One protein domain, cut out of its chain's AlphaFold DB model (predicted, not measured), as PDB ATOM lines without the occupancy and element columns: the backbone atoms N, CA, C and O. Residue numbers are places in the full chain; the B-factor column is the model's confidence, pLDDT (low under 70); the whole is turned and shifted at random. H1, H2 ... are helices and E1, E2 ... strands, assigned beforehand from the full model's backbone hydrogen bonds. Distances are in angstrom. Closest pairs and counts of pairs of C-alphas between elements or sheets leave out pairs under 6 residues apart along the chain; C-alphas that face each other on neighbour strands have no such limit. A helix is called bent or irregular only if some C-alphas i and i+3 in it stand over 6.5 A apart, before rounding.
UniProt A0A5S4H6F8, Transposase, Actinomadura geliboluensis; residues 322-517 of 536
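AT A GLANCE: This is residues 322 to 517 of the 536 residues of the protein "Transposase" of Actinomadura geliboluensis (UniProt A0A5S4H6F8). Helix H2 runs through the middle of a compact body, with H4 packed along it, while H7, H8 and H9 cluster at one end of the long axis and H5 lies at the other. Two small strand hairpins, E1 with E2 and E3 with E4, lie on opposite sides of the middle. The printed part has 196 residues with nine named helices and four named strands, in the order H1 E1 E2 H2 H3 E3 E4 H4 H5 H6 H7 H8 H9. It is mostly helix, each two-stranded sheet is antiparallel, the radius of gyration of the C-alphas is 16.9 A, and the spans are 52 by 37 by 36 A.

HOW THE PARTS SIT: Start at H1, residues 322 to 329, which only just touches H2, residues 345 to 357, with 3 pairs of C-alphas within 8 A, the closest those of Arg 328 and Leu 348 at 5.6 A. Between them find the hairpin of E1, residues 332 to 335, and E2, residues 340 to 343, with N 333 and O 342 within hydrogen-bond range at 2.9 A. H2 is the hub, touching four helices. It touches H3, residues 361 to 365, closest at the C-alphas of Leu 354 and Ala 364, 7.4 A. Next comes the hairpin of E3, residues 381 to 384, and E4, residues 401 to 404, with N 382 and O 403 at 2.9 A. H4, residues 407 to 422, touches H2 at a shallow tilt of 26 degrees, opposite ways, closest at the C-alphas of Leu 349 and Leu 412, 6.4 A. H5, residues 425 to 428, is close to H4 but not clearly touching, with the C-alphas of Leu 420 and Asp 426 closest at 7.5 A. H6, residues 452 to 465, only just touches H3, with 3 pairs within 8 A, the closest the C-alphas of Gly 362 and Pro 452 at 7.3 A. H7, residues 476 to 488, touches H2 at a steep tilt of 41 degrees, closest at the C-alphas of Glu 355 and Tyr 478, 5.3 A. H7 and H8, residues 493 to 500, form a helical hairpin, closest at the C-alphas of Ala 483 and Val 496, 6.5 A. H9, residues 505 to 517, touches H8, closest at the C-alphas of Ser 497 and Ile 505, 5.8 A. Every O i to N i+4 pair is within hydrogen-bond range in H1, H2, H3, H4, H7 and H8, against 9 of 10 in H6 and 6 of 9 in H9; H5 is too short for such a pair.

IN THESE COORDINATES: Find C-alpha 322, where H1 begins, at (7.794, 1.238, -36.797). H2 is 17.9 A long, H4 22.6 A, H6 20.3 A and H7 18.7 A. H9 is irregular, with C-alphas 511 and 514 7.9 A apart, and it ends at C-alpha 517, at (27.797, 14.115, -30.149).

THE WHOLE: The printed part has no cut; the C-alphas farthest apart, of Val 427 and Glu 517, are 54.1 A apart. The links H3 to E3, E3 to E4 and H5 to H6 are long. The model's pLDDT is under 70 at residues 377, 396 to 398 and 516.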
ATOM      1  N   THR A 322       8.712   2.390 -36.793       92.44
ATOM      2  CA  THR A 322       7.794   1.238 -36.797       92.44
ATOM      3  C   THR A 322       6.731   1.326 -35.703       92.44
ATOM      4  O   THR A 322       5.578   0.979 -35.937       92.44
ATOM      5  N   GLN A 323       7.080   1.843 -34.522       93.06
ATOM      6  CA  GLN A 323       6.132   2.057 -33.425       93.06
ATOM      7  C   GLN A 323       5.158   3.192 -33.749       93.06
ATOM      8  O   GLN A 323       3.967   3.066 -33.481       93.06
ATOM      9  N   MET A 324       5.643   4.284 -34.352       93.50
ATOM     10  CA  MET A 324       4.781   5.391 -34.784       93.50
ATOM     11  C   MET A 324       3.838   4.965 -35.918       93.50
ATOM     12  O   MET A 324       2.660   5.311 -35.885       93.50
ATOM     13  N   ALA A 325       4.323   4.169 -36.877       92.44
ATOM     14  CA  ALA A 325       3.499   3.595 -37.941       92.44
ATOM     15  C   ALA A 325       2.403   2.675 -37.386       92.44
ATOM     16  O   ALA A 325       1.229   2.927 -37.645       92.44
ATOM     17  N   ALA A 326       2.772   1.710 -36.537       92.38
ATOM     18  CA  ALA A 326       1.821   0.805 -35.891       92.38
ATOM     19  C   ALA A 326       0.763   1.561 -35.073       92.38
ATOM     20  O   ALA A 326      -0.402   1.169 -35.035       92.38
ATOM     21  N   LEU A 327       1.154   2.667 -34.432       92.94
ATOM     22  CA  LEU A 327       0.228   3.513 -33.694       92.94
ATOM     23  C   LEU A 327      -0.797   4.176 -34.623       92.94
ATOM     24  O   LEU A 327      -1.988   4.112 -34.338       92.94
ATOM     25  N   ARG A 328      -0.360   4.780 -35.734       93.31
ATOM     26  CA  ARG A 328      -1.265   5.426 -36.703       93.31
ATOM     27  C   ARG A 328      -2.210   4.419 -37.358       93.31
ATOM     28  O   ARG A 328      -3.406   4.674 -37.431       93.31
ATOM     29  N   GLU A 329      -1.686   3.269 -37.778       91.75
ATOM     30  CA  GLU A 329      -2.466   2.194 -38.409       91.75
ATOM     31  C   GLU A 329      -3.558   1.631 -37.487       91.75
ATOM     32  O   GLU A 329      -4.631   1.255 -37.954       91.75
ATOM     33  N   ALA A 330      -3.313   1.606 -36.175       93.25
ATOM     34  CA  ALA A 330      -4.273   1.126 -35.184       93.25
ATOM     35  C   ALA A 330      -5.381   2.136 -34.820       93.25
ATOM     36  O   ALA A 330      -6.328   1.767 -34.114       93.25
ATOM     37  N   GLU A 331      -5.249   3.398 -35.242       94.75
ATOM     38  CA  GLU A 331      -6.207   4.468 -34.940       94.75
ATOM     39  C   GLU A 331      -7.260   4.599 -36.025       94.75
ATOM     40  O   GLU A 331      -8.447   4.449 -35.741       94.75
ATOM     41  N   ALA A 332      -6.834   4.859 -37.262       94.31
ATOM     42  CA  ALA A 332      -7.739   4.938 -38.394       94.31
ATOM     43  C   ALA A 332      -7.047   4.562 -39.706       94.31
ATOM     44  O   ALA A 332      -5.850   4.790 -39.892       94.31
ATOM     45  N   ARG A 333      -7.830   4.014 -40.634       92.94
ATOM     46  CA  ARG A 333      -7.402   3.659 -41.990       92.94
ATOM     47  C   ARG A 333      -8.409   4.173 -43.010       92.94
ATOM     48  O   ARG A 333      -9.611   4.167 -42.746       92.94
ATOM     49  N   TRP A 334      -7.915   4.598 -44.164       91.81
ATOM     50  CA  TRP A 334      -8.772   4.954 -45.287       91.81
ATOM     51  C   TRP A 334      -9.308   3.682 -45.943       91.81
ATOM     52  O   TRP A 334      -8.521   2.816 -46.333       91.81
ATOM     53  N   ASP A 335     -10.627   3.567 -46.060       91.62
ATOM     54  CA  ASP A 335     -11.272   2.521 -46.844       91.62
ATOM     55  C   ASP A 335     -11.616   3.070 -48.231       91.62
ATOM     56  O   ASP A 335     -12.560   3.841 -48.402       91.62
ATOM     57  N   ALA A 336     -10.835   2.659 -49.231       90.12
ATOM     58  CA  ALA A 336     -11.021   3.094 -50.609       90.12
ATOM     59  C   ALA A 336     -12.332   2.590 -51.234       90.12
ATOM     60  O   ALA A 336     -12.830   3.233 -52.152       90.12
ATOM     61  N   ALA A 337     -12.891   1.472 -50.755       90.12
ATOM     62  CA  ALA A 337     -14.143   0.932 -51.280       90.12
ATOM     63  C   ALA A 337     -15.355   1.711 -50.752       90.12
ATOM     64  O   ALA A 337     -16.286   1.983 -51.505       90.12
ATOM     65  N   ALA A 338     -15.326   2.093 -49.473       87.19
ATOM     66  CA  ALA A 338     -16.369   2.912 -48.857       87.19
ATOM     67  C   ALA A 338     -16.189   4.420 -49.109       87.19
ATOM     68  O   ALA A 338     -17.128   5.186 -48.909       87.19
ATOM     69  N   GLY A 339     -14.991   4.859 -49.513       87.56
ATOM     70  CA  GLY A 339     -14.660   6.279 -49.654       87.56
ATOM     71  C   GLY A 339     -14.687   7.032 -48.321       87.56
ATOM     72  O   GLY A 339     -15.006   8.217 -48.298       87.56
ATOM     73  N   GLN A 340     -14.410   6.342 -47.209       88.88
ATOM     74  CA  GLN A 340     -14.529   6.880 -45.852       88.88
ATOM     75  C   GLN A 340     -13.397   6.388 -44.942       88.88
ATOM     76  O   GLN A 340     -12.784   5.338 -45.157       88.88
ATOM     77  N   TRP A 341     -13.131   7.142 -43.876       92.50
ATOM     78  CA  TRP A 341     -12.217   6.727 -42.816       92.50
ATOM     79  C   TRP A 341     -12.882   5.710 -41.881       92.50
ATOM     80  O   TRP A 341     -13.957   5.955 -41.341       92.50
ATOM     81  N   GLN A 342     -12.205   4.590 -41.620       91.44
ATOM     82  CA  GLN A 342     -12.587   3.638 -40.576       91.44
ATOM     83  C   GLN A 342     -11.725   3.853 -39.329       91.44
ATOM     84  O   GLN A 342     -10.497   3.837 -39.428       91.44
ATOM     85  N   GLY A 343     -12.351   3.983 -38.155       91.81
ATOM     86  CA  GLY A 343     -11.670   4.125 -36.861       91.81
ATOM     87  C   GLY A 343     -11.792   5.527 -36.252       91.81
ATOM     88  O   GLY A 343     -12.750   6.249 -36.501       91.81
ATOM     89  N   GLU A 344     -10.822   5.912 -35.425       93.00
ATOM     90  CA  GLU A 344     -10.799   7.189 -34.704       93.00
ATOM     91  C   GLU A 344      -9.892   8.217 -35.406       93.00
ATOM     92  O   GLU A 344      -8.755   8.474 -34.993       93.00
ATOM     93  N   LEU A 345     -10.417   8.858 -36.459       95.25
ATOM     94  CA  LEU A 345      -9.689   9.860 -37.258       95.25
ATOM     95  C   LEU A 345      -9.105  11.002 -36.406       95.25
ATOM     96  O   LEU A 345      -7.979  11.444 -36.629       95.25
ATOM     97  N   ARG A 346      -9.829  11.428 -35.364       95.94
ATOM     98  CA  ARG A 346      -9.375  12.437 -34.394       95.94
ATOM     99  C   ARG A 346      -8.024  12.088 -33.769       95.94
ATOM    100  O   ARG A 346      -7.167  12.959 -33.625       95.94
ATOM    101  N   TYR A 347      -7.840  10.837 -33.343       96.06
ATOM    102  CA  TYR A 347      -6.594  10.415 -32.706       96.06
ATOM    103  C   TYR A 347      -5.493  10.191 -33.740       96.06
ATOM    104  O   TYR A 347      -4.360  10.589 -33.486       96.06
ATOM    105  N   LEU A 348      -5.821   9.686 -34.936       97.00
ATOM    106  CA  LEU A 348      -4.874   9.651 -36.055       97.00
ATOM    107  C   LEU A 348      -4.304  11.052 -36.355       97.00
ATOM    108  O   LEU A 348      -3.081  11.205 -36.456       97.00
ATOM    109  N   LEU A 349      -5.162  12.078 -36.423       97.69
ATOM    110  CA  LEU A 349      -4.745  13.474 -36.573       97.69
ATOM    111  C   LEU A 349      -3.870  13.929 -35.400       97.69
ATOM    112  O   LEU A 349      -2.806  14.500 -35.627       97.69
ATOM    113  N   LEU A 350      -4.273  13.650 -34.155       97.75
ATOM    114  CA  LEU A 350      -3.526  14.062 -32.962       97.75
ATOM    115  C   LEU A 350      -2.096  13.511 -32.955       97.75
ATOM    116  O   LEU A 350      -1.149  14.251 -32.693       97.75
ATOM    117  N   TRP A 351      -1.922  12.219 -33.227       96.81
ATOM    118  CA  TRP A 351      -0.600  11.596 -33.192       96.81
ATOM    119  C   TRP A 351       0.283  12.047 -34.348       96.81
ATOM    120  O   TRP A 351       1.452  12.357 -34.122       96.81
ATOM    121  N   THR A 352      -0.289  12.170 -35.549       97.19
ATOM    122  CA  THR A 352       0.421  12.692 -36.728       97.19
ATOM    123  C   THR A 352       0.858  14.142 -36.503       97.19
ATOM    124  O   THR A 352       1.996  14.504 -36.795       97.19
ATOM    125  N   LEU A 353      -0.006  14.960 -35.895       97.69
ATOM    126  CA  LEU A 353       0.323  16.325 -35.497       97.69
ATOM    127  C   LEU A 353       1.509  16.345 -34.527       97.69
ATOM    128  O   LEU A 353       2.481  17.055 -34.771       97.69
ATOM    129  N   LEU A 354       1.453  15.580 -33.430       97.00
ATOM    130  CA  LEU A 354       2.513  15.566 -32.413       97.00
ATOM    131  C   LEU A 354       3.860  15.080 -32.973       97.00
ATOM    132  O   LEU A 354       4.899  15.625 -32.601       97.00
ATOM    133  N   GLU A 355       3.838  14.093 -33.867       95.62
ATOM    134  CA  GLU A 355       5.010  13.571 -34.573       95.62
ATOM    135  C   GLU A 355       5.675  14.616 -35.473       95.62
ATOM    136  O   GLU A 355       6.890  14.807 -35.413       95.62
ATOM    137  N   GLU A 356       4.889  15.324 -36.282       95.50
ATOM    138  CA  GLU A 356       5.426  16.248 -37.282       95.50
ATOM    139  C   GLU A 356       5.813  17.614 -36.695       95.50
ATOM    140  O   GLU A 356       6.679  18.315 -37.223       95.50
ATOM    141  N   THR A 357       5.189  18.025 -35.592       95.31
ATOM    142  CA  THR A 357       5.360  19.378 -35.031       95.31
ATOM    143  C   THR A 357       6.143  19.422 -33.725       95.31
ATOM    144  O   THR A 357       6.680  20.473 -33.368       95.31
ATOM    145  N   GLY A 358       6.174  18.323 -32.967       93.56
ATOM    146  CA  GLY A 358       6.738  18.296 -31.619       93.56
ATOM    147  C   GLY A 358       5.998  19.185 -30.608       93.56
ATOM    148  O   GLY A 358       6.581  19.558 -29.580       93.56
ATOM    149  N   LEU A 359       4.736  19.557 -30.868       93.62
ATOM    150  CA  LEU A 359       3.913  20.308 -29.912       93.62
ATOM    151  C   LEU A 359       3.785  19.558 -28.580       93.62
ATOM    152  O   LEU A 359       3.808  18.326 -28.515       93.62
ATOM    153  N   ARG A 360       3.622  20.293 -27.475       91.56
ATOM    154  CA  ARG A 360       3.162  19.660 -26.229       91.56
ATOM    155  C   ARG A 360       1.700  19.253 -26.391       91.56
ATOM    156  O   ARG A 360       0.936  19.963 -27.031       91.56
ATOM    157  N   LEU A 361       1.276  18.186 -25.709       93.00
ATOM    158  CA  LEU A 361      -0.130  17.756 -25.742       93.00
ATOM    159  C   LEU A 361      -1.097  18.896 -25.385       93.00
ATOM    160  O   LEU A 361      -2.108  19.069 -26.047       93.00
ATOM    161  N   GLY A 362      -0.769  19.695 -24.364       89.94
ATOM    162  CA  GLY A 362      -1.598  20.839 -23.981       89.94
ATOM    163  C   GLY A 362      -1.667  21.938 -25.046       89.94
ATOM    164  O   GLY A 362      -2.698  22.579 -25.161       89.94
ATOM    165  N   GLU A 363      -0.602  22.131 -25.832       92.75
ATOM    166  CA  GLU A 363      -0.592  23.081 -26.955       92.75
ATOM    167  C   GLU A 363      -1.443  22.546 -28.111       92.75
ATOM    168  O   GLU A 363      -2.250  23.285 -28.653       92.75
ATOM    169  N   ALA A 364      -1.320  21.254 -28.435       94.81
ATOM    170  CA  ALA A 364      -2.118  20.609 -29.478       94.81
ATOM    171  C   ALA A 364      -3.623  20.647 -29.166       94.81
ATOM    172  O   ALA A 364      -4.417  21.008 -30.025       94.81
ATOM    173  N   LEU A 365      -4.017  20.324 -27.928       94.31
ATOM    174  CA  LEU A 365      -5.423  20.342 -27.504       94.31
ATOM    175  C   LEU A 365      -6.014  21.755 -27.391       94.31
ATOM    176  O   LEU A 365      -7.232  21.891 -27.389       94.31
ATOM    177  N   ALA A 366      -5.173  22.788 -27.307       92.94
ATOM    178  CA  ALA A 366      -5.607  24.181 -27.255       92.94
ATOM    179  C   ALA A 366      -5.740  24.839 -28.642       92.94
ATOM    180  O   ALA A 366      -6.152  25.996 -28.710       92.94
ATOM    181  N   LEU A 367      -5.392  24.133 -29.727       94.62
ATOM    182  CA  LEU A 367      -5.540  24.648 -31.088       94.62
ATOM    183  C   LEU A 367      -7.017  24.806 -31.451       94.62
ATOM    184  O   LEU A 367      -7.816  23.879 -31.284       94.62
ATOM    185  N   GLN A 368      -7.348  25.967 -32.005       95.25
ATOM    186  CA  GLN A 368      -8.647  26.246 -32.608       95.25
ATOM    187  C   GLN A 368      -8.547  26.253 -34.133       95.25
ATOM    188  O   GLN A 368      -7.450  26.371 -34.678       95.25
ATOM    189  N   HIS A 369      -9.674  26.149 -34.837       96.19
ATOM    190  CA  HIS A 369      -9.662  26.110 -36.304       96.19
ATOM    191  C   HIS A 369      -9.008  27.355 -36.924       96.19
ATOM    192  O   HIS A 369      -8.230  27.216 -37.869       96.19
ATOM    193  N   ARG A 370      -9.176  28.546 -36.325       95.12
ATOM    194  CA  ARG A 370      -8.482  29.774 -36.770       95.12
ATOM    195  C   ARG A 370      -6.958  29.717 -36.689       95.12
ATOM    196  O   ARG A 370      -6.264  30.512 -37.325       95.12
ATOM    197  N   ASP A 371      -6.413  28.831 -35.861       95.31
ATOM    198  CA  ASP A 371      -4.971  28.712 -35.658       95.31
ATOM    199  C   ASP A 371      -4.303  27.927 -36.800       95.31
ATOM    200  O   ASP A 371      -3.083  28.011 -36.966       95.31
ATOM    201  N   TRP A 372      -5.088  27.212 -37.613       95.94
ATOM    202  CA  TRP A 372      -4.625  26.468 -38.777       95.94
ATOM    203  C   TRP A 372      -4.753  27.310 -40.044       95.94
ATOM    204  O   TRP A 372      -5.823  27.809 -40.376       95.94
ATOM    205  N   SER A 373      -3.657  27.478 -40.776       93.12
ATOM    206  CA  SER A 373      -3.636  28.154 -42.072       93.12
ATOM    207  C   SER A 373      -3.298  27.128 -43.156       93.12
ATOM    208  O   SER A 373      -2.125  26.754 -43.263       93.12
ATOM    209  N   PRO A 374      -4.302  26.651 -43.923       89.69
ATOM    210  CA  PRO A 374      -4.098  25.681 -44.991       89.69
ATOM    211  C   PRO A 374      -3.140  26.193 -46.063       89.69
ATOM    212  O   PRO A 374      -3.033  27.397 -46.310       89.69
ATOM    213  N   GLY A 375      -2.438  25.270 -46.713       80.44
ATOM    214  CA  GLY A 375      -1.385  25.585 -47.672       80.44
ATOM    215  C   GLY A 375      -1.889  25.933 -49.071       80.44
ATOM    216  O   GLY A 375      -1.285  25.472 -50.031       80.44
ATOM    217  N   THR A 376      -2.978  26.695 -49.228       71.69
ATOM    218  CA  THR A 376      -3.628  27.000 -50.522       71.69
ATOM    219  C   THR A 376      -2.668  27.706 -51.504       71.69
ATOM    220  O   THR A 376      -2.652  28.927 -51.613       71.69
ATOM    221  N   GLY A 377      -1.809  26.937 -52.187       65.69
ATOM    222  CA  GLY A 377      -0.699  27.426 -53.018       65.69
ATOM    223  C   GLY A 377       0.611  27.742 -52.271       65.69
ATOM    224  O   GLY A 377       1.556  28.223 -52.890       65.69
ATOM    225  N   GLY A 378       0.702  27.468 -50.966       75.69
ATOM    226  CA  GLY A 378       1.867  27.767 -50.125       75.69
ATOM    227  C   GLY A 378       2.122  26.694 -49.069       75.69
ATOM    228  O   GLY A 378       1.508  25.631 -49.075       75.69
ATOM    229  N   THR A 379       3.044  26.938 -48.138       86.44
ATOM    230  CA  THR A 379       3.278  25.982 -47.046       86.44
ATOM    231  C   THR A 379       2.268  26.197 -45.928       86.44
ATOM    232  O   THR A 379       2.141  27.311 -45.420       86.44
ATOM    233  N   ALA A 380       1.568  25.134 -45.534       93.50
ATOM    234  CA  ALA A 380       0.611  25.173 -44.437       93.50
ATOM    235  C   ALA A 380       1.305  25.493 -43.101       93.50
ATOM    236  O   ALA A 380       2.457  25.108 -42.852       93.50
ATOM    237  N   VAL A 381       0.612  26.235 -42.233       95.06
ATOM    238  CA  VAL A 381       1.168  26.745 -40.973       95.06
ATOM    239  C   VAL A 381       0.167  26.600 -39.836       95.06
ATOM    240  O   VAL A 381      -1.000  26.945 -39.973       95.06
ATOM    241  N   ILE A 382       0.666  26.191 -38.672       95.94
ATOM    242  CA  ILE A 382      -0.061  26.216 -37.403       95.94
ATOM    243  C   ILE A 382       0.473  27.360 -36.541       95.94
ATOM    244  O   ILE A 382       1.686  27.500 -36.344       95.94
ATOM    245  N   ARG A 383      -0.429  28.179 -36.000       94.94
ATOM    246  CA  ARG A 383      -0.128  29.251 -35.045       94.94
ATOM    247  C   ARG A 383      -0.379  28.755 -33.626       94.94
ATOM    248  O   ARG A 383      -1.514  28.608 -33.199       94.94
ATOM    249  N   VAL A 384       0.685  28.510 -32.872       92.25
ATOM    250  CA  VAL A 384       0.557  28.162 -31.454       92.25
ATOM    251  C   VAL A 384       0.403  29.456 -30.670       92.25
ATOM    252  O   VAL A 384       1.324  30.271 -30.659       92.25
ATOM    253  N   MET A 385      -0.752  29.637 -30.034       85.81
ATOM    254  CA  MET A 385      -1.101  30.834 -29.270       85.81
ATOM    255  C   MET A 385      -1.011  30.581 -27.761       85.81
ATOM    256  O   MET A 385      -1.284  29.475 -27.286       85.81
ATOM    257  N   GLU A 386      -0.684  31.622 -26.995       79.69
ATOM    258  CA  GLU A 386      -0.837  31.602 -25.541       79.69
ATOM    259  C   GLU A 386      -2.295  31.889 -25.172       79.69
ATOM    260  O   GLU A 386      -2.771  33.013 -25.302       79.69
ATOM    261  N   ARG A 387      -3.021  30.849 -24.753       77.88
ATOM    262  CA  ARG A 387      -4.429  30.928 -24.346       77.88
ATOM    263  C   ARG A 387      -4.547  30.530 -22.879       77.88
ATOM    264  O   ARG A 387      -4.124  29.436 -22.501       77.88
ATOM    265  N   TYR A 388      -5.078  31.424 -22.051       73.06
ATOM    266  CA  TYR A 388      -5.243  31.212 -20.603       73.06
ATOM    267  C   TYR A 388      -6.684  30.866 -20.208       73.06
ATOM    268  O   TYR A 388      -6.928  30.459 -19.073       73.06
ATOM    269  N   ASP A 389      -7.607  30.994 -21.156       74.31
ATOM    270  CA  ASP A 389      -9.056  30.825 -21.062       74.31
ATOM    271  C   ASP A 389      -9.534  29.415 -21.448       74.31
ATOM    272  O   ASP A 389     -10.733  29.156 -21.528       74.31
ATOM    273  N   HIS A 390      -8.612  28.474 -21.676       80.25
ATOM    274  CA  HIS A 390      -8.978  27.117 -22.063       80.25
ATOM    275  C   HIS A 390      -9.903  26.471 -21.004       80.25
ATOM    276  O   HIS A 390      -9.498  26.392 -19.839       80.25
ATOM    277  N   PRO A 391     -11.072  25.894 -21.368       78.25
ATOM    278  CA  PRO A 391     -12.073  25.405 -20.403       78.25
ATOM    279  C   PRO A 391     -11.558  24.371 -19.391       78.25
ATOM    280  O   PRO A 391     -12.015  24.299 -18.255       78.25
ATOM    281  N   HIS A 392     -10.558  23.578 -19.786       78.25
ATOM    282  CA  HIS A 392      -9.884  22.602 -18.911       78.25
ATOM    283  C   HIS A 392      -8.624  23.137 -18.201       78.25
ATOM    284  O   HIS A 392      -7.825  22.344 -17.706       78.25
ATOM    285  N   GLY A 393      -8.400  24.455 -18.181       70.00
ATOM    286  CA  GLY A 393      -7.263  25.098 -17.510       70.00
ATOM    287  C   GLY A 393      -5.897  24.789 -18.135       70.00
ATOM    288  O   GLY A 393      -4.873  24.817 -17.445       70.00
ATOM    289  N   LEU A 394      -5.864  24.446 -19.427       73.31
ATOM    290  CA  LEU A 394      -4.618  24.213 -20.150       73.31
ATOM    291  C   LEU A 394      -3.904  25.542 -20.361       73.31
ATOM    292  O   LEU A 394      -4.343  26.364 -21.152       73.31
ATOM    293  N   ARG A 395      -2.786  25.730 -19.656       71.25
ATOM    294  CA  ARG A 395      -1.892  26.870 -19.866       71.25
ATOM    295  C   ARG A 395      -0.668  26.420 -20.668       71.25
ATOM    296  O   ARG A 395       0.048  25.520 -20.199       71.25
ATOM    297  N   PRO A 396      -0.421  26.990 -21.859       68.44
ATOM    298  CA  PRO A 396       0.779  26.690 -22.620       68.44
ATOM    299  C   PRO A 396       2.023  27.101 -21.825       68.44
ATOM    300  O   PRO A 396       2.011  28.041 -21.037       68.44
ATOM    301  N   LYS A 397       3.101  26.332 -21.999       67.38
ATOM    302  CA  LYS A 397       4.410  26.578 -21.362       67.38
ATOM    303  C   LYS A 397       5.412  27.211 -22.331       67.38
ATOM    304  O   LYS A 397       6.609  27.215 -22.061       67.38
ATOM    305  N   SER A 398       4.929  27.636 -23.491       69.44
ATOM    306  CA  SER A 398       5.702  28.216 -24.580       69.44
ATOM    307  C   SER A 398       4.983  29.445 -25.100       69.44
ATOM    308  O   SER A 398       3.762  29.385 -25.256       69.44
ATOM    309  N   GLY A 399       5.772  30.443 -25.488       78.12
ATOM    310  CA  GLY A 399       5.316  31.611 -26.227       78.12
ATOM    311  C   GLY A 399       4.639  31.293 -27.555       78.12
ATOM    312  O   GLY A 399       4.686  30.163 -28.067       78.12
ATOM    313  N   TYR A 400       4.074  32.352 -28.134       87.94
ATOM    314  CA  TYR A 400       3.595  32.363 -29.509       87.94
ATOM    315  C   TYR A 400       4.660  31.846 -30.481       87.94
ATOM    316  O   TYR A 400       5.820  32.264 -30.428       87.94
ATOM    317  N   ARG A 401       4.263  30.970 -31.411       92.00
ATOM    318  CA  ARG A 401       5.124  30.579 -32.536       92.00
ATOM    319  C   ARG A 401       4.342  30.068 -33.734       92.00
ATOM    320  O   ARG A 401       3.243  29.536 -33.609       92.00
ATOM    321  N   ARG A 402       4.978  30.167 -34.899       93.19
ATOM    322  CA  ARG A 402       4.501  29.590 -36.157       93.19
ATOM    323  C   ARG A 402       5.244  28.290 -36.432       93.19
ATOM    324  O   ARG A 402       6.474  28.271 -36.412       93.19
ATOM    325  N   VAL A 403       4.501  27.221 -36.695       94.69
ATOM    326  CA  VAL A 403       5.046  25.908 -37.044       94.69
ATOM    327  C   VAL A 403       4.611  25.566 -38.458       94.69
ATOM    328  O   VAL A 403       3.424  25.444 -38.737       94.69
ATOM    329  N   VAL A 404       5.591  25.435 -39.345       94.19
ATOM    330  CA  VAL A 404       5.374  25.004 -40.726       94.19
ATOM    331  C   VAL A 404       5.160  23.490 -40.750       94.19
ATOM    332  O   VAL A 404       5.925  22.758 -40.099       94.19
ATOM    333  N   ILE A 405       4.136  23.056 -41.486       95.00
ATOM    334  CA  ILE A 405       3.694  21.663 -41.605       95.00
ATOM    335  C   ILE A 405       3.647  21.205 -43.069       95.00
ATOM    336  O   ILE A 405       3.574  22.006 -44.000       95.00
ATOM    337  N   GLY A 406       3.728  19.896 -43.267       92.62
ATOM    338  CA  GLY A 406       3.688  19.222 -44.550       92.62
ATOM    339  C   GLY A 406       2.266  19.003 -45.064       92.62
ATOM    340  O   GLY A 406       1.284  18.964 -44.322       92.62
ATOM    341  N   SER A 407       2.167  18.778 -46.373       92.31
ATOM    342  CA  SER A 407       0.891  18.603 -47.081       92.31
ATOM    343  C   SER A 407       0.106  17.357 -46.663       92.31
ATOM    344  O   SER A 407      -1.093  17.268 -46.913       92.31
ATOM    345  N   ARG A 408       0.760  16.353 -46.064       91.81
ATOM    346  CA  ARG A 408       0.073  15.156 -45.557       91.81
ATOM    347  C   ARG A 408      -0.753  15.482 -44.314       91.81
ATOM    348  O   ARG A 408      -1.906  15.074 -44.247       91.81
ATOM    349  N   LEU A 409      -0.172  16.206 -43.359       95.38
ATOM    350  CA  LEU A 409      -0.870  16.633 -42.152       95.38
ATOM    351  C   LEU A 409      -1.969  17.655 -42.478       95.38
ATOM    352  O   LEU A 409      -3.062  17.556 -41.932       95.38
ATOM    353  N   ASP A 410      -1.709  18.575 -43.411       95.69
ATOM    354  CA  ASP A 410      -2.712  19.544 -43.880       95.69
ATOM    355  C   ASP A 410      -3.938  18.863 -44.509       95.69
ATOM    356  O   ASP A 410      -5.075  19.171 -44.160       95.69
ATOM    357  N   ARG A 411      -3.722  17.848 -45.356       93.75
ATOM    358  CA  ARG A 411      -4.816  17.034 -45.915       93.75
ATOM    359  C   ARG A 411      -5.599  16.285 -44.841       93.75
ATOM    360  O   ARG A 411      -6.822  16.312 -44.861       93.75
ATOM    361  N   LEU A 412      -4.906  15.682 -43.874       95.31
ATOM    362  CA  LEU A 412      -5.549  14.966 -42.771       95.31
ATOM    363  C   LEU A 412      -6.411  15.892 -41.897       95.31
ATOM    364  O   LEU A 412      -7.441  15.472 -41.376       95.31
ATOM    365  N   TYR A 413      -6.004  17.153 -41.735       96.62
ATOM    366  CA  TYR A 413      -6.837  18.169 -41.095       96.62
ATOM    367  C   TYR A 413      -8.094  18.477 -41.921       96.62
ATOM    368  O   TYR A 413      -9.177  18.555 -41.347       96.62
ATOM    369  N   GLY A 414      -7.972  18.585 -43.247       95.38
ATOM    370  CA  GLY A 414      -9.121  18.719 -44.150       95.38
ATOM    371  C   GLY A 414     -10.119  17.563 -44.017       95.38
ATOM    372  O   GLY A 414     -11.309  17.804 -43.827       95.38
ATOM    373  N   ASP A 415      -9.630  16.320 -44.012       95.50
ATOM    374  CA  ASP A 415     -10.463  15.125 -43.813       95.50
ATOM    375  C   ASP A 415     -11.176  15.141 -42.453       95.50
ATOM    376  O   ASP A 415     -12.335  14.745 -42.327       95.50
ATOM    377  N   TRP A 416     -10.488  15.618 -41.414       96.31
ATOM    378  CA  TRP A 416     -11.069  15.754 -40.085       96.31
ATOM    379  C   TRP A 416     -12.153  16.835 -40.025       96.31
ATOM    380  O   TRP A 416     -13.206  16.604 -39.435       96.31
ATOM    381  N   VAL A 417     -11.929  17.992 -40.656       95.75
ATOM    382  CA  VAL A 417     -12.941  19.050 -40.794       95.75
ATOM    383  C   VAL A 417     -14.173  18.517 -41.522       95.75
ATOM    384  O   VAL A 417     -15.289  18.737 -41.060       95.75
ATOM    385  N   TRP A 418     -13.980  17.750 -42.598       94.75
ATOM    386  CA  TRP A 418     -15.080  17.103 -43.307       94.75
ATOM    387  C   TRP A 418     -15.865  16.145 -42.402       94.75
ATOM    388  O   TRP A 418     -17.084  16.260 -42.298       94.75
ATOM    389  N   ALA A 419     -15.174  15.269 -41.669       94.06
ATOM    390  CA  ALA A 419     -15.808  14.347 -40.723       94.06
ATOM    391  C   ALA A 419     -16.571  15.074 -39.596       94.06
ATOM    392  O   ALA A 419     -17.584  14.576 -39.101       94.06
ATOM    393  N   LEU A 420     -16.112  16.260 -39.180       95.31
ATOM    394  CA  LEU A 420     -16.840  17.107 -38.232       95.31
ATOM    395  C   LEU A 420     -18.132  17.662 -38.840       95.31
ATOM    396  O   LEU A 420     -19.169  17.621 -38.175       95.31
ATOM    397  N   CYS A 421     -18.097  18.131 -40.087       95.06
ATOM    398  CA  CYS A 421     -19.294  18.572 -40.805       95.06
ATOM    399  C   CYS A 421     -20.289  17.421 -41.010       95.06
ATOM    400  O   CYS A 421     -21.472  17.590 -40.747       95.06
ATOM    401  N   GLU A 422     -19.832  16.215 -41.360       93.06
ATOM    402  CA  GLU A 422     -20.707  15.030 -41.440       93.06
ATOM    403  C   GLU A 422     -21.331  14.672 -40.084       93.06
ATOM    404  O   GLU A 422     -22.469  14.209 -40.001       93.06
ATOM    405  N   ALA A 423     -20.615  14.937 -38.991       92.44
ATOM    406  CA  ALA A 423     -21.163  14.828 -37.650       92.44
ATOM    407  C   ALA A 423     -22.130  15.983 -37.298       92.44
ATOM    408  O   ALA A 423     -22.723  15.957 -36.218       92.44
ATOM    409  N   GLY A 424     -22.328  16.987 -38.150       93.81
ATOM    410  CA  GLY A 424     -23.212  18.135 -37.921       93.81
ATOM    411  C   GLY A 424     -22.587  19.251 -37.080       93.81
ATOM    412  O   GLY A 424     -23.302  19.955 -36.363       93.81
ATOM    413  N   ALA A 425     -21.255  19.372 -37.075       93.62
ATOM    414  CA  ALA A 425     -20.561  20.455 -36.374       93.62
ATOM    415  C   ALA A 425     -20.837  21.829 -37.003       93.62
ATOM    416  O   ALA A 425     -20.906  22.819 -36.286       93.62
ATOM    417  N   ASP A 426     -21.033  21.875 -38.317       92.62
ATOM    418  CA  ASP A 426     -21.376  23.059 -39.111       92.62
ATOM    419  C   ASP A 426     -22.719  23.685 -38.704       92.62
ATOM    420  O   ASP A 426     -22.880  24.900 -38.752       92.62
ATOM    421  N   VAL A 427     -23.665  22.860 -38.250       92.44
ATOM    422  CA  VAL A 427     -24.962  23.314 -37.729       92.44
ATOM    423  C   VAL A 427     -24.898  23.610 -36.230       92.44
ATOM    424  O   VAL A 427     -25.543  24.539 -35.745       92.44
ATOM    425  N   ALA A 428     -24.152  22.805 -35.469       91.88
ATOM    426  CA  ALA A 428     -24.120  22.898 -34.011       91.88
ATOM    427  C   ALA A 428     -23.213  24.020 -33.476       91.88
ATOM    428  O   ALA A 428     -23.447  24.517 -32.375       91.88
ATOM    429  N   LEU A 429     -22.159  24.390 -34.207       91.44
ATOM    430  CA  LEU A 429     -21.204  25.413 -33.792       91.44
ATOM    431  C   LEU A 429     -21.589  26.776 -34.366       91.44
ATOM    432  O   LEU A 429     -21.610  26.970 -35.575       91.44
ATOM    433  N   HIS A 430     -21.820  27.750 -33.488       89.12
ATOM    434  CA  HIS A 430     -22.065  29.136 -33.901       89.12
ATOM    435  C   HIS A 430     -20.792  29.869 -34.345       89.12
ATOM    436  O   HIS A 430     -20.856  30.752 -35.193       89.12
ATOM    437  N   ASP A 431     -19.642  29.511 -33.769       92.12
ATOM    438  CA  ASP A 431     -18.333  30.081 -34.093       92.12
ATOM    439  C   ASP A 431     -17.341  28.946 -34.373       92.12
ATOM    440  O   ASP A 431     -16.757  28.354 -33.459       92.12
ATOM    441  N   TRP A 432     -17.185  28.631 -35.658       93.81
ATOM    442  CA  TRP A 432     -16.267  27.600 -36.131       93.81
ATOM    443  C   TRP A 432     -14.804  27.958 -35.852       93.81
ATOM    444  O   TRP A 432     -14.015  27.113 -35.430       93.81
ATOM    445  N   ASP A 433     -14.442  29.228 -36.030       93.25
ATOM    446  CA  ASP A 433     -13.069  29.709 -35.906       93.25
ATOM    447  C   ASP A 433     -12.547  29.586 -34.473       93.25
ATOM    448  O   ASP A 433     -11.371  29.268 -34.267       93.25
ATOM    449  N   SER A 434     -13.409  29.823 -33.480       92.19
ATOM    450  CA  SER A 434     -13.093  29.636 -32.057       92.19
ATOM    451  C   SER A 434     -13.245  28.199 -31.563       92.19
ATOM    452  O   SER A 434     -12.809  27.902 -30.444       92.19
ATOM    453  N   ALA A 435     -13.840  27.298 -32.345       94.19
ATOM    454  CA  ALA A 435     -13.989  25.909 -31.943       94.19
ATOM    455  C   ALA A 435     -12.631  25.187 -31.909       94.19
ATOM    456  O   ALA A 435     -11.721  25.454 -32.699       94.19
ATOM    457  N   TYR A 436     -12.482  24.278 -30.946       94.88
ATOM    458  CA  TYR A 436     -11.250  23.518 -30.745       94.88
ATOM    459  C   TYR A 436     -11.158  22.367 -31.744       94.88
ATOM    460  O   TYR A 436     -12.084  21.565 -31.837       94.88
ATOM    461  N   ILE A 437     -10.000  22.220 -32.398       96.12
ATOM    462  CA  ILE A 437      -9.773  21.170 -33.407       96.12
ATOM    463  C   ILE A 437     -10.011  19.780 -32.803       96.12
ATOM    464  O   ILE A 437     -10.629  18.916 -33.423       96.12
ATOM    465  N   PHE A 438      -9.526  19.547 -31.579       96.06
ATOM    466  CA  PHE A 438      -9.722  18.284 -30.872       96.06
ATOM    467  C   PHE A 438     -10.891  18.394 -29.900       96.06
ATOM    468  O   PHE A 438     -10.746  18.882 -28.776       96.06
ATOM    469  N   CYS A 439     -12.040  17.874 -30.319       94.94
ATOM    470  CA  CYS A 439     -13.282  17.953 -29.567       94.94
ATOM    471  C   CYS A 439     -13.859  16.574 -29.196       94.94
ATOM    472  O   CYS A 439     -13.376  15.511 -29.615       94.94
ATOM    473  N   ASN A 440     -14.898  16.573 -28.363       93.75
ATOM    474  CA  ASN A 440     -15.644  15.370 -28.008       93.75
ATOM    475  C   ASN A 440     -16.713  15.057 -29.065       93.75
ATOM    476  O   ASN A 440     -17.516  15.919 -29.407       93.75
ATOM    477  N   LEU A 441     -16.770  13.804 -29.527       89.56
ATOM    478  CA  LEU A 441     -17.813  13.342 -30.457       89.56
ATOM    479  C   LEU A 441     -18.932  12.544 -29.774       89.56
ATOM    480  O   LEU A 441     -20.088  12.642 -30.172       89.56
ATOM    481  N   HIS A 442     -18.591  11.762 -28.744       83.81
ATOM    482  CA  HIS A 442     -19.509  10.775 -28.153       83.81
ATOM    483  C   HIS A 442     -19.790  10.976 -26.660       83.81
ATOM    484  O   HIS A 442     -20.851  10.595 -26.180       83.81
ATOM    485  N   ARG A 443     -18.829  11.505 -25.891       81.38
ATOM    486  CA  ARG A 443     -18.927  11.623 -24.426       81.38
ATOM    487  C   ARG A 443     -18.568  13.026 -23.967       81.38
ATOM    488  O   ARG A 443     -17.521  13.535 -24.354       81.38
ATOM    489  N   GLY A 444     -19.374  13.574 -23.062       84.62
ATOM    490  CA  GLY A 444     -19.269  14.965 -22.625       84.62
ATOM    491  C   GLY A 444     -20.036  15.902 -23.554       84.62
ATOM    492  O   GLY A 444     -20.828  15.452 -24.378       84.62
ATOM    493  N   GLU A 445     -19.794  17.199 -23.409       87.81
ATOM    494  CA  GLU A 445     -20.352  18.212 -24.303       87.81
ATOM    495  C   GLU A 445     -19.866  17.968 -25.734       87.81
ATOM    496  O   GLU A 445     -18.655  17.955 -25.992       87.81
ATOM    497  N   ARG A 446     -20.811  17.719 -26.643       91.88
ATOM    498  CA  ARG A 446     -20.532  17.440 -28.053       91.88
ATOM    499  C   ARG A 446     -19.879  18.662 -28.691       91.88
ATOM    500  O   ARG A 446     -20.332  19.776 -28.472       91.88
ATOM    501  N   PHE A 447     -18.792  18.445 -29.423       93.94
ATOM    502  CA  PHE A 447     -17.916  19.487 -29.972       93.94
ATOM    503  C   PHE A 447     -17.210  20.380 -28.933       93.94
ATOM    504  O   PHE A 447     -16.392  21.221 -29.298       93.94
ATOM    505  N   GLY A 448     -17.399  20.126 -27.636       92.25
ATOM    506  CA  GLY A 448     -16.595  20.734 -26.580       92.25
ATOM    507  C   GLY A 448     -15.146  20.216 -26.582       92.25
ATOM    508  O   GLY A 448     -14.882  19.110 -27.074       92.25
ATOM    509  N   PRO A 449     -14.189  20.963 -26.001       93.44
ATOM    510  CA  PRO A 449     -12.767  20.628 -26.045       93.44
ATOM    511  C   PRO A 449     -12.451  19.282 -25.387       93.44
ATOM    512  O   PRO A 449     -12.966  18.939 -24.312       93.44
ATOM    513  N   LEU A 450     -11.540  18.533 -26.008       93.50
ATOM    514  CA  LEU A 450     -11.080  17.241 -25.516       93.50
ATOM    515  C   LEU A 450     -10.201  17.404 -24.265       93.50
ATOM    516  O   LEU A 450      -9.280  18.218 -24.203       93.50
ATOM    517  N   ARG A 451     -10.455  16.579 -23.245       91.62
ATOM    518  CA  ARG A 451      -9.655  16.573 -22.011       91.62
ATOM    519  C   ARG A 451      -8.343  15.798 -22.208       91.62
ATOM    520  O   ARG A 451      -8.374  14.695 -22.757       91.62
ATOM    521  N   PRO A 452      -7.207  16.256 -21.644       91.62
ATOM    522  CA  PRO A 452      -5.956  15.492 -21.668       91.62
ATOM    523  C   PRO A 452      -6.093  14.091 -21.064       91.62
ATOM    524  O   PRO A 452      -5.518  13.135 -21.573       91.62
ATOM    525  N   SER A 453      -6.882  13.948 -19.994       90.81
ATOM    526  CA  SER A 453      -7.131  12.652 -19.354       90.81
ATOM    527  C   SER A 453      -7.798  11.651 -20.300       90.81
ATOM    528  O   SER A 453      -7.490  10.464 -20.220       90.81
ATOM    529  N   SER A 454      -8.645  12.111 -21.227       93.44
ATOM    530  CA  SER A 454      -9.228  11.269 -22.276       93.44
ATOM    531  C   SER A 454      -8.151  10.737 -23.218       93.44
ATOM    532  O   SER A 454      -8.137   9.541 -23.493       93.44
ATOM    533  N   VAL A 455      -7.189  11.576 -23.617       95.06
ATOM    534  CA  VAL A 455      -6.045  11.162 -24.449       95.06
ATOM    535  C   VAL A 455      -5.183  10.121 -23.732       95.06
ATOM    536  O   VAL A 455      -4.820   9.107 -24.322       95.06
ATOM    537  N   TYR A 456      -4.883  10.318 -22.443       94.69
ATOM    538  CA  TYR A 456      -4.117   9.333 -21.665       94.69
ATOM    539  C   TYR A 456      -4.865   8.005 -21.497       94.69
ATOM    540  O   TYR A 456      -4.250   6.946 -21.616       94.69
ATOM    541  N   LYS A 457      -6.181   8.046 -21.246       93.94
ATOM    542  CA  LYS A 457      -7.028   6.843 -21.172       93.94
ATOM    543  C   LYS A 457      -7.066   6.109 -22.513       93.94
ATOM    544  O   LYS A 457      -6.911   4.890 -22.533       93.94
ATOM    545  N   HIS A 458      -7.207   6.846 -23.615       94.31
ATOM    546  CA  HIS A 458      -7.176   6.295 -24.968       94.31
ATOM    547  C   HIS A 458      -5.834   5.628 -25.274       94.31
ATOM    548  O   HIS A 458      -5.800   4.455 -25.633       94.31
ATOM    549  N   LEU A 459      -4.719   6.316 -25.011       95.25
ATOM    550  CA  LEU A 459      -3.377   5.761 -25.197       95.25
ATOM    551  C   LEU A 459      -3.149   4.501 -24.343       95.25
ATOM    552  O   LEU A 459      -2.530   3.546 -24.803       95.25
ATOM    553  N   ALA A 460      -3.652   4.469 -23.106       94.44
ATOM    554  CA  ALA A 460      -3.569   3.282 -22.255       94.44
ATOM    555  C   ALA A 460      -4.348   2.090 -22.837       94.44
ATOM    556  O   ALA A 460      -3.869   0.960 -22.766       94.44
ATOM    557  N   ALA A 461      -5.520   2.330 -23.431       93.44
ATOM    558  CA  ALA A 461      -6.280   1.299 -24.134       93.44
ATOM    559  C   ALA A 461      -5.580   0.852 -25.428       93.44
ATOM    560  O   ALA A 461      -5.506  -0.342 -25.707       93.44
ATOM    561  N   LEU A 462      -5.012   1.788 -26.192       93.44
ATOM    562  CA  LEU A 462      -4.280   1.513 -27.428       93.44
ATOM    563  C   LEU A 462      -3.049   0.630 -27.192       93.44
ATOM    564  O   LEU A 462      -2.864  -0.356 -27.896       93.44
ATOM    565  N   LYS A 463      -2.263   0.904 -26.146       93.81
ATOM    566  CA  LYS A 463      -1.108   0.073 -25.759       93.81
ATOM    567  C   LYS A 463      -1.461  -1.386 -25.480       93.81
ATOM    568  O   LYS A 463      -0.639  -2.259 -25.708       93.81
ATOM    569  N   LYS A 464      -2.672  -1.660 -24.986       93.12
ATOM    570  CA  LYS A 464      -3.140  -3.040 -24.782       93.12
ATOM    571  C   LYS A 464      -3.429  -3.751 -26.106       93.12
ATOM    572  O   LYS A 464      -3.303  -4.965 -26.173       93.12
ATOM    573  N   ARG A 465      -3.829  -3.000 -27.139       91.75
ATOM    574  CA  ARG A 465      -4.138  -3.515 -28.482       91.75
ATOM    575  C   ARG A 465      -2.902  -3.643 -29.371       91.75
ATOM    576  O   ARG A 465      -2.913  -4.459 -30.282       91.75
ATOM    577  N   VAL A 466      -1.860  -2.847 -29.117       92.00
ATOM    578  CA  VAL A 466      -0.642  -2.777 -29.937       92.00
ATOM    579  C   VAL A 466       0.589  -3.103 -29.073       92.00
ATOM    580  O   VAL A 466       1.186  -2.194 -28.489       92.00
ATOM    581  N   PRO A 467       0.995  -4.386 -28.979       87.44
ATOM    582  CA  PRO A 467       2.068  -4.826 -28.079       87.44
ATOM    583  C   PRO A 467       3.456  -4.246 -28.382       87.44
ATOM    584  O   PRO A 467       4.314  -4.224 -27.504       87.44
ATOM    585  N   SER A 468       3.693  -3.761 -29.606       90.06
ATOM    586  CA  SER A 468       4.961  -3.125 -29.996       90.06
ATOM    587  C   SER A 468       5.185  -1.756 -29.338       90.06
ATOM    588  O   SER A 468       6.302  -1.225 -29.378       90.06
ATOM    589  N   LEU A 469       4.148  -1.173 -28.723       91.00
ATOM    590  CA  LEU A 469       4.238   0.119 -28.053       91.00
ATOM    591  C   LEU A 469       4.846  -0.003 -26.647       91.00
ATOM    592  O   LEU A 469       4.417  -0.841 -25.852       91.00
ATOM    593  N   PRO A 470       5.778   0.890 -26.264       89.88
ATOM    594  CA  PRO A 470       6.348   0.874 -24.923       89.88
ATOM    595  C   PRO A 470       5.287   1.129 -23.844       89.88
ATOM    596  O   PRO A 470       4.561   2.128 -23.878       89.88
ATOM    597  N   ALA A 471       5.257   0.289 -22.804       87.94
ATOM    598  CA  ALA A 471       4.303   0.422 -21.698       87.94
ATOM    599  C   ALA A 471       4.375   1.803 -21.013       87.94
ATOM    600  O   ALA A 471       3.346   2.401 -20.685       87.94
ATOM    601  N   ALA A 472       5.582   2.362 -20.879       87.38
ATOM    602  CA  ALA A 472       5.834   3.668 -20.267       87.38
ATOM    603  C   ALA A 472       5.628   4.871 -21.211       87.38
ATOM    604  O   ALA A 472       5.778   6.012 -20.773       87.38
ATOM    605  N   MET A 473       5.285   4.648 -22.487       90.12
ATOM    606  CA  MET A 473       5.138   5.722 -23.477       90.12
ATOM    607  C   MET A 473       4.149   6.790 -23.002       90.12
ATOM    608  O   MET A 473       3.083   6.495 -22.464       90.12
ATOM    609  N   THR A 474       4.462   8.055 -23.247       92.00
ATOM    610  CA  THR A 474       3.515   9.155 -23.040       92.00
ATOM    611  C   THR A 474       3.471  10.027 -24.289       92.00
ATOM    612  O   THR A 474       4.419   9.987 -25.073       92.00
ATOM    613  N   PRO A 475       2.442  10.874 -24.470       93.75
ATOM    614  CA  PRO A 475       2.390  11.803 -25.599       93.75
ATOM    615  C   PRO A 475       3.629  12.705 -25.707       93.75
ATOM    616  O   PRO A 475       4.004  13.116 -26.797       93.75
ATOM    617  N   HIS A 476       4.322  12.975 -24.593       91.88
ATOM    618  CA  HIS A 476       5.549  13.773 -24.597       91.88
ATOM    619  C   HIS A 476       6.722  13.102 -25.335       91.88
ATOM    620  O   HIS A 476       7.636  13.794 -25.771       91.88
ATOM    621  N   TRP A 477       6.696  11.777 -25.521       93.25
ATOM    622  CA  TRP A 477       7.729  11.065 -26.280       93.25
ATOM    623  C   TRP A 477       7.748  11.482 -27.750       93.25
ATOM    624  O   TRP A 477       8.823  11.517 -28.340       93.25
ATOM    625  N   TYR A 478       6.607  11.877 -28.329       94.38
ATOM    626  CA  TYR A 478       6.569  12.425 -29.688       94.38
ATOM    627  C   TYR A 478       7.419  13.684 -29.816       94.38
ATOM    628  O   TYR A 478       8.163  13.820 -30.777       94.38
ATOM    629  N   ARG A 479       7.404  14.560 -28.807       92.75
ATOM    630  CA  ARG A 479       8.256  15.752 -28.798       92.75
ATOM    631  C   ARG A 479       9.739  15.401 -28.757       92.75
ATOM    632  O   ARG A 479      10.516  16.006 -29.487       92.75
ATOM    633  N   HIS A 480      10.131  14.438 -27.920       90.56
ATOM    634  CA  HIS A 480      11.514  13.960 -27.895       90.56
ATOM    635  C   HIS A 480      11.917  13.332 -29.228       90.56
ATOM    636  O   HIS A 480      12.962  13.672 -29.762       90.56
ATOM    637  N   THR A 481      11.051  12.491 -29.791       92.44
ATOM    638  CA  THR A 481      11.276  11.827 -31.080       92.44
ATOM    639  C   THR A 481      11.415  12.845 -32.209       92.44
ATOM    640  O   THR A 481      12.360  12.764 -32.983       92.44
ATOM    641  N   HIS A 482      10.539  13.852 -32.254       94.06
ATOM    642  CA  HIS A 482      10.588  14.943 -33.222       94.06
ATOM    643  C   HIS A 482      11.896  15.737 -33.125       94.06
ATOM    644  O   HIS A 482      12.574  15.945 -34.128       94.06
ATOM    645  N   ALA A 483      12.278  16.147 -31.912       91.94
ATOM    646  CA  ALA A 483      13.518  16.882 -31.672       91.94
ATOM    647  C   ALA A 483      14.748  16.076 -32.113       91.94
ATOM    648  O   ALA A 483      15.582  16.582 -32.858       91.94
ATOM    649  N   THR A 484      14.822  14.809 -31.701       89.19
ATOM    650  CA  THR A 484      15.893  13.885 -32.083       89.19
ATOM    651  C   THR A 484      15.954  13.681 -33.590       89.19
ATOM    652  O   THR A 484      17.040  13.748 -34.152       89.19
ATOM    653  N   ALA A 485      14.817  13.488 -34.261       91.00
ATOM    654  CA  ALA A 485      14.777  13.315 -35.710       91.00
ATOM    655  C   ALA A 485      15.308  14.550 -36.455       91.00
ATOM    656  O   ALA A 485      16.080  14.402 -37.397       91.00
ATOM    657  N   LEU A 486      14.951  15.763 -36.013       91.50
ATOM    658  CA  LEU A 486      15.472  16.997 -36.610       91.50
ATOM    659  C   LEU A 486      16.981  17.159 -36.392       91.50
ATOM    660  O   LEU A 486      17.690  17.525 -37.326       91.50
ATOM    661  N   LEU A 487      17.474  16.871 -35.187       89.69
ATOM    662  CA  LEU A 487      18.903  16.973 -34.875       89.69
ATOM    663  C   LEU A 487      19.728  15.950 -35.663       89.69
ATOM    664  O   LEU A 487      20.741  16.307 -36.253       89.69
ATOM    665  N   LEU A 488      19.255  14.703 -35.763       86.00
ATOM    666  CA  LEU A 488      19.894  13.672 -36.590       86.00
ATOM    667  C   LEU A 488      19.867  14.012 -38.087       86.00
ATOM    668  O   LEU A 488      20.752  13.587 -38.823       86.00
ATOM    669  N   ALA A 489      18.886  14.798 -38.537       88.06
ATOM    670  CA  ALA A 489      18.839  15.345 -39.892       88.06
ATOM    671  C   ALA A 489      19.751  16.577 -40.091       88.06
ATOM    672  O   ALA A 489      19.743  17.170 -41.168       88.06
ATOM    673  N   GLY A 490      20.521  16.983 -39.074       86.44
ATOM    674  CA  GLY A 490      21.448  18.114 -39.135       86.44
ATOM    675  C   GLY A 490      20.788  19.487 -38.983       86.44
ATOM    676  O   GLY A 490      21.402  20.502 -39.310       86.44
ATOM    677  N   VAL A 491      19.538  19.559 -38.508       89.75
ATOM    678  CA  VAL A 491      18.874  20.846 -38.265       89.75
ATOM    679  C   VAL A 491      19.536  21.544 -37.071       89.75
ATOM    680  O   VAL A 491      19.610  20.942 -35.998       89.75
ATOM    681  N   PRO A 492      19.947  22.822 -37.192       89.25
ATOM    682  CA  PRO A 492      20.625  23.520 -36.105       89.25
ATOM    683  C   PRO A 492      19.792  23.585 -34.818       89.25
ATOM    684  O   PRO A 492      18.588  23.861 -34.843       89.25
ATOM    685  N   GLU A 493      20.443  23.430 -33.667       88.25
ATOM    686  CA  GLU A 493      19.786  23.315 -32.355       88.25
ATOM    687  C   GLU A 493      18.928  24.537 -32.011       88.25
ATOM    688  O   GLU A 493      17.853  24.410 -31.423       88.25
ATOM    689  N   HIS A 494      19.360  25.736 -32.412       87.56
ATOM    690  CA  HIS A 494      18.597  26.966 -32.210       87.56
ATOM    691  C   HIS A 494      17.292  26.985 -33.028       87.56
ATOM    692  O   HIS A 494      16.285  27.532 -32.569       87.56
ATOM    693  N   VAL A 495      17.273  26.354 -34.209       91.31
ATOM    694  CA  VAL A 495      16.069  26.192 -35.040       91.31
ATOM    695  C   VAL A 495      15.128  25.183 -34.392       91.31
ATOM    696  O   VAL A 495      13.937  25.470 -34.250       91.31
ATOM    697  N   VAL A 496      15.658  24.048 -33.924       91.88
ATOM    698  CA  VAL A 496      14.885  23.047 -33.167       91.88
ATOM    699  C   VAL A 496      14.286  23.681 -31.908       91.88
ATOM    700  O   VAL A 496      13.084  23.576 -31.673       91.88
ATOM    701  N   SER A 497      15.085  24.428 -31.144       90.44
ATOM    702  CA  SER A 497      14.664  25.168 -29.949       90.44
ATOM    703  C   SER A 497      13.499  26.122 -30.236       90.44
ATOM    704  O   SER A 497      12.479  26.098 -29.538       90.44
ATOM    705  N   ARG A 498      13.605  26.911 -31.316       90.75
ATOM    706  CA  ARG A 498      12.561  27.848 -31.758       90.75
ATOM    707  C   ARG A 498      11.289  27.120 -32.195       90.75
ATOM    708  O   ARG A 498      10.200  27.515 -31.783       90.75
ATOM    709  N   ARG A 499      11.409  26.036 -32.970       92.50
ATOM    710  CA  ARG A 499      10.268  25.203 -33.402       92.50
ATOM    711  C   ARG A 499       9.534  24.588 -32.210       92.50
ATOM    712  O   ARG A 499       8.305  24.581 -32.162       92.50
ATOM    713  N   LEU A 500      10.284  24.121 -31.216       90.81
ATOM    714  CA  LEU A 500       9.755  23.535 -29.990       90.81
ATOM    715  C   LEU A 500       9.207  24.587 -29.006       90.81
ATOM    716  O   LEU A 500       8.422  24.231 -28.122       90.81
ATOM    717  N   GLY A 501       9.586  25.859 -29.137       87.44
ATOM    718  CA  GLY A 501       9.176  26.932 -28.231       87.44
ATOM    719  C   GLY A 501       9.833  26.823 -26.854       87.44
ATOM    720  O   GLY A 501       9.146  26.910 -25.833       87.44
ATOM    721  N   HIS A 502      11.139  26.538 -26.805       85.44
ATOM    722  CA  HIS A 502      11.917  26.652 -25.569       85.44
ATOM    723  C   HIS A 502      12.284  28.118 -25.314       85.44
ATOM    724  O   HIS A 502      12.757  28.804 -26.215       85.44
ATOM    725  N   ALA A 503      12.071  28.585 -24.080       78.44
ATOM    726  CA  ALA A 503      12.466  29.933 -23.662       78.44
ATOM    727  C   ALA A 503      13.993  30.093 -23.584       78.44
ATOM    728  O   ALA A 503      14.510  31.188 -23.761       78.44
ATOM    729  N   ASP A 504      14.704  28.990 -23.339       77.50
ATOM    730  CA  ASP A 504      16.157  28.938 -23.268       77.50
ATOM    731  C   ASP A 504      16.676  27.794 -24.146       77.50
ATOM    732  O   ASP A 504      16.262  26.638 -23.989       77.50
ATOM    733  N   ILE A 505      17.601  28.116 -25.055       79.75
ATOM    734  CA  ILE A 505      18.291  27.145 -25.908       79.75
ATOM    735  C   ILE A 505      19.049  26.100 -25.091       79.75
ATOM    736  O   ILE A 505      19.102  24.945 -25.513       79.75
ATOM    737  N   GLN A 506      19.537  26.458 -23.898       74.19
ATOM    738  CA  GLN A 506      20.204  25.518 -23.000       74.19
ATOM    739  C   GLN A 506      19.305  24.338 -22.665       74.19
ATOM    740  O   GLN A 506      19.801  23.236 -22.513       74.19
ATOM    741  N   THR A 507      17.979  24.512 -22.649       76.25
ATOM    742  CA  THR A 507      17.053  23.384 -22.465       76.25
ATOM    743  C   THR A 507      17.196  22.353 -23.586       76.25
ATOM    744  O   THR A 507      17.152  21.155 -23.318       76.25
ATOM    745  N   THR A 508      17.359  22.794 -24.836       77.50
ATOM    746  CA  THR A 508      17.571  21.908 -25.988       77.50
ATOM    747  C   THR A 508      18.933  21.232 -25.895       77.50
ATOM    748  O   THR A 508      18.992  20.013 -26.004       77.50
ATOM    749  N   ILE A 509      19.990  21.997 -25.618       76.44
ATOM    750  CA  ILE A 509      21.366  21.487 -25.505       76.44
ATOM    751  C   ILE A 509      21.453  20.457 -24.369       76.44
ATOM    752  O   ILE A 509      21.763  19.294 -24.600       76.44
ATOM    753  N   ASP A 510      21.037  20.826 -23.156       76.44
ATOM    754  CA  ASP A 510      21.030  19.953 -21.975       76.44
ATOM    755  C   ASP A 510      20.248  18.654 -22.173       76.44
ATOM    756  O   ASP A 510      20.520  17.651 -21.503       76.44
ATOM    757  N   THR A 511      19.211  18.706 -23.013       74.19
ATOM    758  CA  THR A 511      18.332  17.566 -23.256       74.19
ATOM    759  C   THR A 511      18.854  16.696 -24.385       74.19
ATOM    760  O   THR A 511      18.779  15.484 -24.235       74.19
ATOM    761  N   TYR A 512      19.365  17.268 -25.479       78.19
ATOM    762  CA  TYR A 512      19.588  16.549 -26.737       78.19
ATOM    763  C   TYR A 512      21.026  16.579 -27.271       78.19
ATOM    764  O   TYR A 512      21.276  15.867 -28.235       78.19
ATOM    765  N   ALA A 513      21.966  17.322 -26.673       70.25
ATOM    766  CA  ALA A 513      23.340  17.434 -27.189       70.25
ATOM    767  C   ALA A 513      24.015  16.067 -27.424       70.25
ATOM    768  O   ALA A 513      24.670  15.845 -28.433       70.25
ATOM    769  N   HIS A 514      23.753  15.095 -26.548       71.81
ATOM    770  CA  HIS A 514      24.306  13.741 -26.658       71.81
ATOM    771  C   HIS A 514      23.787  12.924 -27.859       71.81
ATOM    772  O   HIS A 514      24.288  11.836 -28.119       71.81
ATOM    773  N   VAL A 515      22.742  13.381 -28.558       74.31
ATOM    774  CA  VAL A 515      22.165  12.666 -29.711       74.31
ATOM    775  C   VAL A 515      23.092  12.731 -30.917       74.31
ATOM    776  O   VAL A 515      23.197  11.761 -31.665       74.31
ATOM    777  N   THR A 516      23.719  13.885 -31.125       68.94
ATOM    778  CA  THR A 516      24.571  14.158 -32.283       68.94
ATOM    779  C   THR A 516      26.051  14.113 -31.935       68.94
ATOM    780  O   THR A 516      26.851  13.986 -32.853       68.94
ATOM    781  N   GLU A 517      26.414  14.099 -30.647       72.94
ATOM    782  CA  GLU A 517      27.797  14.115 -30.149       72.94
ATOM    783  C   GLU A 517      28.703  13.093 -30.858       72.94
ATOM    784  O   GLU A 517      29.729  13.460 -31.420       72.94
TER     785      GLU A 517